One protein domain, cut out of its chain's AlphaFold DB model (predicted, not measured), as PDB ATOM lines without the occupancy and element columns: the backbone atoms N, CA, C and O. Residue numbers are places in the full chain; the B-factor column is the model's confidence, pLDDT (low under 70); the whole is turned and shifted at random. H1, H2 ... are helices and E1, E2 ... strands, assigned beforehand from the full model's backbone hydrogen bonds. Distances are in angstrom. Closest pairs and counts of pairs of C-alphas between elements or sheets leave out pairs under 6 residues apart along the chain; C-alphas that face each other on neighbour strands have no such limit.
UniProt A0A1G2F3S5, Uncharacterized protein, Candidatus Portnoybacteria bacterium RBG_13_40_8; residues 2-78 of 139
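Overview. This is residues 2 to 78 of the 139 residues of an uncharacterized protein of Candidatus Portnoybacteria bacterium RBG_13_40_8 (UniProt A0A1G2F3S5). A small hairpin of two short strands, E1 and E2, bridges residues 52 to 60 of the long helix H3 and residues 13 to 18 of H1. H3 makes the longest axis; on one side of it pack H1, crossing it steeply at an angle of 59 degrees, and the short H2, set crosswise to it. The 77 printed residues hold three named helices and two named strands, in the order H1 H2 H3 E1 E2, with the sheet E1 - E2 antiparallel. The class is mostly helix, and the whole is compact, with a radius of gyration of the C-alphas of 12.3 A and spans of 38 by 31 by 18 A.

Along the chain. E1 is residues 67 to 69, 7.2 A from first to last C-alpha. E2 is residues 76 to 78, 7.3 A long, and ends with C-alpha 78 at (460.863, 343.668, 350.618). H3, residues 38 to 62, is 36.0 A long and runs from C-alpha 38 at (469.492, 323.774, 330.227) to C-alpha 62 at (465.642, 355.812, 346.269). H1, residues 3 to 18, is 23.7 A long and begins with C-alpha 3 at (468.096, 345.695, 325.939). H2 is residues 25 to 32, 10.6 A long.

Arrangement. E1 and E2 form a hairpin, antiparallel at 149 degrees between their directions. N 68 and O 77 are 3.2 A apart and N 77 and O 68 are 3.0 A apart, both within hydrogen-bond range. The closest C-alphas of H3 and E1, those of Lys 56 and Phe 67, are 5.4 A apart. H3 and E2 are near each other, with 7 pairs of C-alphas within 10 A. The closest C-alphas of H1 and E2, those of Phe 17 and Gly 77, are 5.7 A apart. H1 and E1 are apart, and so are H2 and E1. H3 touches H1 with its residues 51 to 55 alone; their closest C-alphas, Ile 10 and Ile 51, are 6.5 A apart. The two run the same way at a steep tilt of 59 degrees. H3 touches H2 with its residues 41 to 49 alone, about perpendicular at 84 degrees; their closest C-alphas, Ile 29 and Ala 44, are 6.4 A apart. H1 and H2 are close but not clearly touching, with the C-alphas of Thr 9 and Tyr 32 closest at 7.1 A. In H2 and H3 every O i to N i+4 pair is within hydrogen-bond range; in H1, 11 of 12 are.

Size, cuts and confidence. The two C-alphas farthest apart, those of Ser 37 and Gly 64, are 38.5 A apart. The printed part, residues 2 to 78, has no cut. The links H2 to H3 and H3 to E1 are tight, those from H1 to H2 and E1 to E2 are short, and no link is long. The mean pLDDT of the printed part is 87.4, with residues 2 to 4 under 70.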
ATOM      1  N   PRO A   2     466.936 341.411 323.983       53.97
ATOM      2  CA  PRO A   2     467.018 342.814 323.581       53.97
ATOM      3  C   PRO A   2     467.101 343.711 324.824       53.97
ATOM      4  O   PRO A   2     466.401 343.454 325.803       53.97
ATOM      5  N   LYS A   3     467.909 344.781 324.790       54.84
ATOM      6  CA  LYS A   3     468.096 345.695 325.939       54.84
ATOM      7  C   LYS A   3     466.776 346.280 326.481       54.84
ATOM      8  O   LYS A   3     466.694 346.555 327.672       54.84
ATOM      9  N   GLY A   4     465.754 346.432 325.630       63.28
ATOM     10  CA  GLY A   4     464.435 346.962 326.000       63.28
ATOM     11  C   GLY A   4     463.611 346.048 326.914       63.28
ATOM     12  O   GLY A   4     463.052 346.539 327.890       63.28
ATOM     13  N   LYS A   5     463.616 344.725 326.677       72.06
ATOM     14  CA  LYS A   5     462.834 343.760 327.479       72.06
ATOM     15  C   LYS A   5     463.251 343.752 328.950       72.06
ATOM     16  O   LYS A   5     462.404 343.718 329.828       72.06
ATOM     17  N   ASN A   6     464.548 343.884 329.231       80.06
ATOM     18  CA  ASN A   6     465.036 343.915 330.613       80.06
ATOM     19  C   ASN A   6     464.513 345.125 331.398       80.06
ATOM     20  O   ASN A   6     464.319 345.025 332.606       80.06
ATOM     21  N   LYS A   7     464.322 346.275 330.738       84.62
ATOM     22  CA  LYS A   7     463.833 347.490 331.401       84.62
ATOM     23  C   LYS A   7     462.379 347.318 331.835       84.62
ATOM     24  O   LYS A   7     462.055 347.660 332.966       84.62
ATOM     25  N   GLU A   8     461.554 346.753 330.963       88.44
ATOM     26  CA  GLU A   8     460.159 346.413 331.250       88.44
ATOM     27  C   GLU A   8     460.059 345.369 332.370       88.44
ATOM     28  O   GLU A   8     459.389 345.609 333.368       88.44
ATOM     29  N   THR A   9     460.842 344.285 332.297       89.88
ATOM     30  CA  THR A   9     460.910 343.280 333.371       89.88
ATOM     31  C   THR A   9     461.277 343.899 334.723       89.88
ATOM     32  O   THR A   9     460.693 343.541 335.740       89.88
ATOM     33  N   ILE A  10     462.229 344.841 334.763       92.75
ATOM     34  CA  ILE A  10     462.599 345.537 336.005       92.75
ATOM     35  C   ILE A  10     461.425 346.348 336.565       92.75
ATOM     36  O   ILE A  10     461.262 346.377 337.781       92.75
ATOM     37  N   ILE A  11     460.656 347.034 335.715       93.00
ATOM     38  CA  ILE A  11     459.513 347.852 336.149       93.00
ATOM     39  C   ILE A  11     458.428 346.947 336.739       93.00
ATOM     40  O   ILE A  11     458.089 347.117 337.907       93.00
ATOM     41  N   ASN A  12     458.008 345.916 336.004       94.62
ATOM     42  CA  ASN A  12     456.950 345.005 336.448       94.62
ATOM     43  C   ASN A  12     457.331 344.278 337.745       94.62
ATOM     44  O   ASN A  12     456.525 344.149 338.661       94.62
ATOM     45  N   LEU A  13     458.585 343.826 337.863       96.00
ATOM     46  CA  LEU A  13     459.056 343.187 339.092       96.00
ATOM     47  C   LEU A  13     459.065 344.152 340.282       96.00
ATOM     48  O   LEU A  13     458.753 343.735 341.391       96.00
ATOM     49  N   LYS A  14     459.423 345.427 340.085       93.69
ATOM     50  CA  LYS A  14     459.379 346.414 341.174       93.69
ATOM     51  C   LYS A  14     457.965 346.588 341.710       93.69
ATOM     52  O   LYS A  14     457.819 346.599 342.924       93.69
ATOM     53  N   GLU A  15     456.978 346.713 340.827       93.62
ATOM     54  CA  GLU A  15     455.565 346.855 341.202       93.62
ATOM     55  C   GLU A  15     455.104 345.645 342.017       93.62
ATOM     56  O   GLU A  15     454.722 345.807 343.171       93.62
ATOM     57  N   ARG A  16     455.331 344.428 341.508       95.50
ATOM     58  CA  ARG A  16     455.012 343.181 342.229       95.50
ATOM     59  C   ARG A  16     455.648 343.116 343.623       95.50
ATOM     60  O   ARG A  16     455.002 342.731 344.592       95.50
ATOM     61  N   PHE A  17     456.916 343.521 343.760       94.94
ATOM     62  CA  PHE A  17     457.587 343.541 345.065       94.94
ATOM     63  C   PHE A  17     457.062 344.626 346.011       94.94
ATOM     64  O   PHE A  17     457.121 344.432 347.226       94.94
ATOM     65  N   VAL A  18     456.586 345.758 345.485       91.75
ATOM     66  CA  VAL A  18     455.909 346.801 346.274       91.75
ATOM     67  C   VAL A  18     454.550 346.302 346.764       91.75
ATOM     68  O   VAL A  18     454.224 346.527 347.926       91.75
ATOM     69  N   ASP A  19     453.836 345.539 345.937       93.19
ATOM     70  CA  ASP A  19     452.558 344.898 346.287       93.19
ATOM     71  C   ASP A  19     452.716 343.740 347.290       93.19
ATOM     72  O   ASP A  19     451.737 343.181 347.782       93.19
ATOM     73  N   GLY A  20     453.957 343.399 347.644       90.50
ATOM     74  CA  GLY A  20     454.281 342.431 348.686       90.50
ATOM     75  C   GLY A  20     454.556 341.019 348.178       90.50
ATOM     76  O   GLY A  20     454.829 340.142 349.001       90.50
ATOM     77  N   GLU A  21     454.558 340.791 346.860       95.50
ATOM     78  CA  GLU A  21     454.926 339.491 346.304       95.50
ATOM     79  C   GLU A  21     456.356 339.098 346.691       95.50
ATOM     80  O   GLU A  21     457.267 339.931 346.765       95.50
ATOM     81  N   LYS A  22     456.565 337.799 346.914       95.31
ATOM     82  CA  LYS A  22     457.875 337.209 347.191       95.31
ATOM     83  C   LYS A  22     458.155 336.163 346.124       95.31
ATOM     84  O   LYS A  22     457.366 335.243 345.958       95.31
ATOM     85  N   LEU A  23     459.261 336.311 345.401       96.62
ATOM     86  CA  LEU A  23     459.540 335.498 344.213       96.62
ATOM     87  C   LEU A  23     460.937 334.904 344.263       96.62
ATOM     88  O   LEU A  23     461.914 335.580 344.599       96.62
ATOM     89  N   THR A  24     461.048 333.646 343.878       96.62
ATOM     90  CA  THR A  24     462.318 332.972 343.628       96.62
ATOM     91  C   THR A  24     462.885 333.361 342.262       96.62
ATOM     92  O   THR A  24     462.199 333.876 341.377       96.62
ATOM     93  N   VAL A  25     464.177 333.093 342.056       94.19
ATOM     94  CA  VAL A  25     464.808 333.267 340.736       94.19
ATOM     95  C   VAL A  25     464.107 332.411 339.679       94.19
ATOM     96  O   VAL A  25     463.935 332.868 338.555       94.19
ATOM     97  N   ASP A  26     463.686 331.205 340.045       92.81
ATOM     98  CA  ASP A  26     463.111 330.226 339.126       92.81
ATOM     99  C   ASP A  26     461.710 330.640 338.659       92.81
ATOM    100  O   ASP A  26     461.392 330.499 337.479       92.81
ATOM    101  N   GLU A  27     460.898 331.218 339.546       94.25
ATOM    102  CA  GLU A  27     459.599 331.811 339.191       94.25
ATOM    103  C   GLU A  27     459.770 333.000 338.245       94.25
ATOM    104  O   GLU A  27     459.128 333.057 337.201       94.25
ATOM    105  N   ILE A  28     460.725 333.894 338.524       94.12
ATOM    106  CA  ILE A  28     461.019 335.026 337.631       94.12
ATOM    107  C   ILE A  28     461.515 334.532 336.264       94.12
ATOM    108  O   ILE A  28     461.194 335.126 335.234       94.12
ATOM    109  N   ILE A  29     462.307 333.455 336.227       91.69
ATOM    110  CA  ILE A  29     462.702 332.838 334.959       91.69
ATOM    111  C   ILE A  29     461.451 332.361 334.231       91.69
ATOM    112  O   ILE A  29     461.273 332.777 333.100       91.69
ATOM    113  N   LYS A  30     460.572 331.568 334.848       88.88
ATOM    114  CA  LYS A  30     459.358 331.053 334.187       88.88
ATOM    115  C   LYS A  30     458.458 332.163 333.637       88.88
ATOM    116  O   LYS A  30     457.963 332.033 332.520       88.88
ATOM    117  N   ASP A  31     458.298 333.249 334.387       88.25
ATOM    118  CA  ASP A  31     457.411 334.356 334.021       88.25
ATOM    119  C   ASP A  31     457.955 335.194 332.852       88.25
ATOM    120  O   ASP A  31     457.196 335.656 332.001       88.25
ATOM    121  N   TYR A  32     459.275 335.418 332.799       86.56
ATOM    122  CA  TYR A  32     459.876 336.418 331.898       86.56
ATOM    123  C   TYR A  32     460.872 335.849 330.883       86.56
ATOM    124  O   TYR A  32     461.261 336.528 329.927       86.56
ATOM    125  N   PHE A  33     461.312 334.614 331.078       82.81
ATOM    126  CA  PHE A  33     462.301 333.937 330.258       82.81
ATOM    127  C   PHE A  33     461.703 332.606 329.801       82.81
ATOM    128  O   PHE A  33     461.257 331.791 330.592       82.81
ATOM    129  N   THR A  34     461.707 332.351 328.498       75.94
ATOM    130  CA  THR A  34     461.304 331.054 327.937       75.94
ATOM    131  C   THR A  34     462.581 330.269 327.612       75.94
ATOM    132  O   THR A  34     463.109 330.396 326.505       75.94
ATOM    133  N   PRO A  35     463.197 329.560 328.584       71.56
ATOM    134  CA  PRO A  35     464.419 328.812 328.329       71.56
ATOM    135  C   PRO A  35     464.112 327.574 327.476       71.56
ATOM    136  O   PRO A  35     463.371 326.692 327.892       71.56
ATOM    137  N   ASN A  36     464.732 327.483 326.298       73.69
ATOM    138  CA  ASN A  36     464.585 326.341 325.382       73.69
ATOM    139  C   ASN A  36     465.652 325.247 325.605       73.69
ATOM    140  O   ASN A  36     465.686 324.257 324.883       73.69
ATOM    141  N   SER A  37     466.574 325.436 326.558       73.44
ATOM    142  CA  SER A  37     467.638 324.472 326.885       73.44
ATOM    143  C   SER A  37     468.201 324.658 328.307       73.44
ATOM    144  O   SER A  37     468.123 325.766 328.852       73.44
ATOM    145  N   PRO A  38     468.863 323.646 328.905       72.38
ATOM    146  CA  PRO A  38     469.492 323.774 330.227       72.38
ATOM    147  C   PRO A  38     470.522 324.912 330.320       72.38
ATOM    148  O   PRO A  38     470.574 325.644 331.305       72.38
ATOM    149  N   TYR A  39     471.313 325.141 329.267       71.69
ATOM    150  CA  TYR A  39     472.276 326.246 329.235       71.69
ATOM    151  C   TYR A  39     471.593 327.617 329.182       71.69
ATOM    152  O   TYR A  39     472.069 328.571 329.801       71.69
ATOM    153  N   SER A  40     470.448 327.723 328.498       77.25
ATOM    154  CA  SER A  40     469.666 328.964 328.483       77.25
ATOM    155  C   SER A  40     469.102 329.310 329.866       77.25
ATOM    156  O   SER A  40     469.033 330.488 330.214       77.25
ATOM    157  N   TYR A  41     468.818 328.296 330.691       81.38
ATOM    158  CA  TYR A  41     468.412 328.472 332.083       81.38
ATOM    159  C   TYR A  41     469.513 329.107 332.938       81.38
ATOM    160  O   TYR A  41     469.264 330.066 333.663       81.38
ATOM    161  N   LEU A  42     470.756 328.628 332.818       79.31
ATOM    162  CA  LEU A  42     471.895 329.182 333.565       79.31
ATOM    163  C   LEU A  42     472.148 330.654 333.214       79.31
ATOM    164  O   LEU A  42     472.413 331.478 334.096       79.31
ATOM    165  N   VAL A  43     472.035 330.994 331.928       85.50
ATOM    166  CA  VAL A  43     472.146 332.380 331.460       85.50
ATOM    167  C   VAL A  43     470.994 333.222 332.012       85.50
ATOM    168  O   VAL A  43     471.253 334.297 332.555       85.50
ATOM    169  N   ALA A  44     469.756 332.720 331.956       87.88
ATOM    170  CA  ALA A  44     468.583 333.393 332.509       87.88
ATOM    171  C   ALA A  44     468.731 333.641 334.019       87.88
ATOM    172  O   ALA A  44     468.567 334.772 334.468       87.88
ATOM    173  N   ALA A  45     469.168 332.643 334.790       89.19
ATOM    174  CA  ALA A  45     469.419 332.779 336.223       89.19
ATOM    175  C   ALA A  45     470.462 333.858 336.536       89.19
ATOM    176  O   ALA A  45     470.277 334.671 337.445       89.19
ATOM    177  N   LYS A  46     471.555 333.923 335.764       90.00
ATOM    178  CA  LYS A  46     472.552 334.995 335.904       90.00
ATOM    179  C   LYS A  46     471.946 336.366 335.594       90.00
ATOM    180  O   LYS A  46     472.208 337.321 336.327       90.00
ATOM    181  N   THR A  47     471.131 336.470 334.544       90.31
ATOM    182  CA  THR A  47     470.439 337.714 334.182       90.31
ATOM    183  C   THR A  47     469.466 338.157 335.273       90.31
ATOM    184  O   THR A  47     469.540 339.307 335.704       90.31
ATOM    185  N   VAL A  48     468.628 337.254 335.784       93.56
ATOM    186  CA  VAL A  48     467.672 337.536 336.865       93.56
ATOM    187  C   VAL A  48     468.387 338.001 338.131       93.56
ATOM    188  O   VAL A  48     467.994 339.003 338.719       93.56
ATOM    189  N   ARG A  49     469.507 337.375 338.519       93.25
ATOM    190  CA  ARG A  49     470.314 337.858 339.659       93.25
ATOM    191  C   ARG A  49     470.839 339.282 339.445       93.25
ATOM    192  O   ARG A  49     470.851 340.074 340.386       93.25
ATOM    193  N   GLY A  50     471.239 339.630 338.221       92.44
ATOM    194  CA  GLY A  50     471.634 340.998 337.862       92.44
ATOM    195  C   GLY A  50     470.475 342.003 337.939       92.44
ATOM    196  O   GLY A  50     470.647 343.119 338.438       92.44
ATOM    197  N   ILE A  51     469.279 341.590 337.510       94.19
ATOM    198  CA  ILE A  51     468.038 342.366 337.642       94.19
ATOM    199  C   ILE A  51     467.711 342.605 339.122       94.19
ATOM    200  O   ILE A  51     467.573 343.756 339.535       94.19
ATOM    201  N   LEU A  52     467.695 341.554 339.945       95.38
ATOM    202  CA  LEU A  52     467.437 341.640 341.385       95.38
ATOM    203  C   LEU A  52     468.459 342.529 342.108       95.38
ATOM    204  O   LEU A  52     468.092 343.287 343.003       95.38
ATOM    205  N   HIS A  53     469.733 342.504 341.705       92.56
ATOM    206  CA  HIS A  53     470.747 343.419 342.239       92.56
ATOM    207  C   HIS A  53     470.440 344.888 341.897       92.56
ATOM    208  O   HIS A  53     470.605 345.776 342.736       92.56
ATOM    209  N   SER A  54     469.951 345.145 340.683       92.12
ATOM    210  CA  SER A  54     469.555 346.486 340.241       92.12
ATOM    211  C   SER A  54     468.325 346.988 341.005       92.12
ATOM    212  O   SER A  54     468.308 348.129 341.464       92.12
ATOM    213  N   ILE A  55     467.334 346.114 341.215       93.56
ATOM    214  CA  ILE A  55     466.139 346.386 342.028       93.56
ATOM    215  C   ILE A  55     466.527 346.657 343.487       93.56
ATOM    216  O   ILE A  55     466.098 347.658 344.058       93.56
ATOM    217  N   LYS A  56     467.418 345.845 344.070       92.50
ATOM    218  CA  LYS A  56     467.954 346.066 345.422       92.50
ATOM    219  C   LYS A  56     468.568 347.456 345.574       92.50
ATOM    220  O   LYS A  56     468.307 348.144 346.559       92.50
ATOM    221  N   ARG A  57     469.402 347.865 344.611       90.19
ATOM    222  CA  ARG A  57     470.040 349.187 344.619       90.19
ATOM    223  C   ARG A  57     468.999 350.304 344.564       90.19
ATOM    224  O   ARG A  57     469.145 351.275 345.298       90.19
ATOM    225  N   TRP A  58     467.976 350.144 343.729       90.00
ATOM    226  CA  TRP A  58     466.870 351.092 343.609       90.00
ATOM    227  C   TRP A  58     466.107 351.244 344.930       90.00
ATOM    228  O   TRP A  58     466.047 352.344 345.465       90.00
ATOM    229  N   PHE A  59     465.631 350.145 345.528       88.06
ATOM    230  CA  PHE A  59     464.925 350.196 346.815       88.06
ATOM    231  C   PHE A  59     465.760 350.840 347.922       88.06
ATOM    232  O   PHE A  59     465.255 351.682 348.664       88.06
ATOM    233  N   ARG A  60     467.052 350.498 347.998       86.12
ATOM    234  CA  ARG A  60     467.933 351.032 349.036       86.12
ATOM    235  C   ARG A  60     468.214 352.521 348.868       86.12
ATOM    236  O   ARG A  60     468.216 353.238 349.863       86.12
ATOM    237  N   LYS A  61     468.533 352.960 347.647       81.38
ATOM    238  CA  LYS A  61     468.965 354.337 347.377       81.38
ATOM    239  C   LYS A  61     467.783 355.300 347.321       81.38
ATOM    240  O   LYS A  61     467.881 356.386 347.876       81.38
ATOM    241  N   ASP A  62     466.705 354.890 346.664       76.25
ATOM    242  CA  ASP A  62     465.642 355.812 346.269       76.25
ATOM    243  C   ASP A  62     464.460 355.778 347.251       76.25
ATOM    244  O   ASP A  62     463.760 356.774 347.377       76.25
ATOM    245  N   ASN A  63     464.270 354.677 347.996       74.62
ATOM    246  CA  ASN A  63     463.133 354.509 348.915       74.62
ATOM    247  C   ASN A  63     463.535 354.203 350.370       74.62
ATOM    248  O   ASN A  63     462.673 354.077 351.234       74.62
ATOM    249  N   GLY A  64     464.828 354.013 350.661       79.75
ATOM    250  CA  GLY A  64     465.303 353.609 351.994       79.75
ATOM    251  C   GLY A  64     464.864 352.203 352.434       79.75
ATOM    252  O   GLY A  64     465.146 351.795 353.561       79.75
ATOM    253  N   LEU A  65     464.221 351.438 351.549       86.06
ATOM    254  CA  LEU A  65     463.661 350.125 351.850       86.06
ATOM    255  C   LEU A  65     464.723 349.028 351.755       86.06
ATOM    256  O   LEU A  65     465.668 349.089 350.956       86.06
ATOM    257  N   TRP A  66     464.560 347.994 352.578       87.44
ATOM    258  CA  TRP A  66     465.416 346.816 352.551       87.44
ATOM    259  C   TRP A  66     464.809 345.743 351.651       87.44
ATOM    260  O   TRP A  66     463.669 345.326 351.837       87.44
ATOM    261  N   PHE A  67     465.602 345.307 350.673       92.44
ATOM    262  CA  PHE A  67     465.240 344.292 349.692       92.44
ATOM    263  C   PHE A  67     466.352 343.250 349.576       92.44
ATOM    264  O   PHE A  67     467.551 343.574 349.578       92.44
ATOM    265  N   GLY A  68     465.968 341.993 349.408       91.88
ATOM    266  CA  GLY A  68     466.913 340.899 349.249       91.88
ATOM    267  C   GLY A  68     466.242 339.545 349.357       91.88
ATOM    268  O   GLY A  68     465.026 339.441 349.270       91.88
ATOM    269  N   ASN A  69     467.062 338.516 349.534       93.19
ATOM    270  CA  ASN A  69     466.566 337.181 349.813       93.19
ATOM    271  C   ASN A  69     466.171 337.073 351.292       93.19
ATOM    272  O   ASN A  69     466.980 337.412 352.158       93.19
ATOM    273  N   ILE A  70     464.946 336.619 351.532       92.12
ATOM    274  CA  ILE A  70     464.261 336.689 352.828       92.12
ATOM    275  C   ILE A  70     463.935 335.322 353.430       92.12
ATOM    276  O   ILE A  70     463.609 335.257 354.609       92.12
ATOM    277  N   THR A  71     464.085 334.250 352.650       91.88
ATOM    278  CA  THR A  71     463.925 332.868 353.115       91.88
ATOM    279  C   THR A  71     465.016 331.951 352.551       91.88
ATOM    280  O   THR A  71     465.781 332.333 351.649       91.88
ATOM    281  N   ASP A  72     465.122 330.742 353.093       88.88
ATOM    282  CA  ASP A  72     466.046 329.684 352.677       88.88
ATOM    283  C   ASP A  72     465.657 329.018 351.356       88.88
ATOM    284  O   ASP A  72     466.554 328.640 350.599       88.88
ATOM    285  N   GLU A  73     464.376 329.016 350.987       91.06
ATOM    286  CA  GLU A  73     463.909 328.537 349.675       91.06
ATOM    287  C   GLU A  73     464.256 329.489 348.520       91.06
ATOM    288  O   GLU A  73     464.027 329.183 347.352       91.06
ATOM    289  N   GLY A  74     464.848 330.650 348.814       91.81
ATOM    290  CA  GLY A  74     465.342 331.548 347.774       91.81
ATOM    291  C   GLY A  74     464.392 332.687 347.403       91.81
ATOM    292  O   GLY A  74     464.674 333.382 346.425       91.81
ATOM    293  N   HIS A  75     463.331 332.938 348.176       95.81
ATOM    294  CA  HIS A  75     462.414 334.052 347.919       95.81
ATOM    295  C   HIS A  75     463.114 335.403 348.067       95.81
ATOM    296  O   HIS A  75     463.854 335.638 349.028       95.81
ATOM    297  N   TYR A  76     462.884 336.292 347.105       96.44
ATOM    298  CA  TYR A  76     463.280 337.693 347.130       96.44
ATOM    299  C   TYR A  76     462.061 338.579 347.352       96.44
ATOM    300  O   TYR A  76     461.002 338.331 346.786       96.44
ATOM    301  N   GLY A  77     462.236 339.642 348.131       95.50
ATOM    302  CA  GLY A  77     461.194 340.631 348.364       95.50
ATOM    303  C   GLY A  77     461.648 341.752 349.291       95.50
ATOM    304  O   GLY A  77     462.803 341.799 349.735       95.50
ATOM    305  N   LEU A  78     460.722 342.673 349.558       93.25
ATOM    306  CA  LEU A  78     460.863 343.668 350.618       93.25
ATOM    307  C   LEU A  78     460.785 343.005 351.990       93.25
ATOM    308  O   LEU A  78     460.071 342.018 352.162       93.25
TER     309      LEU A  78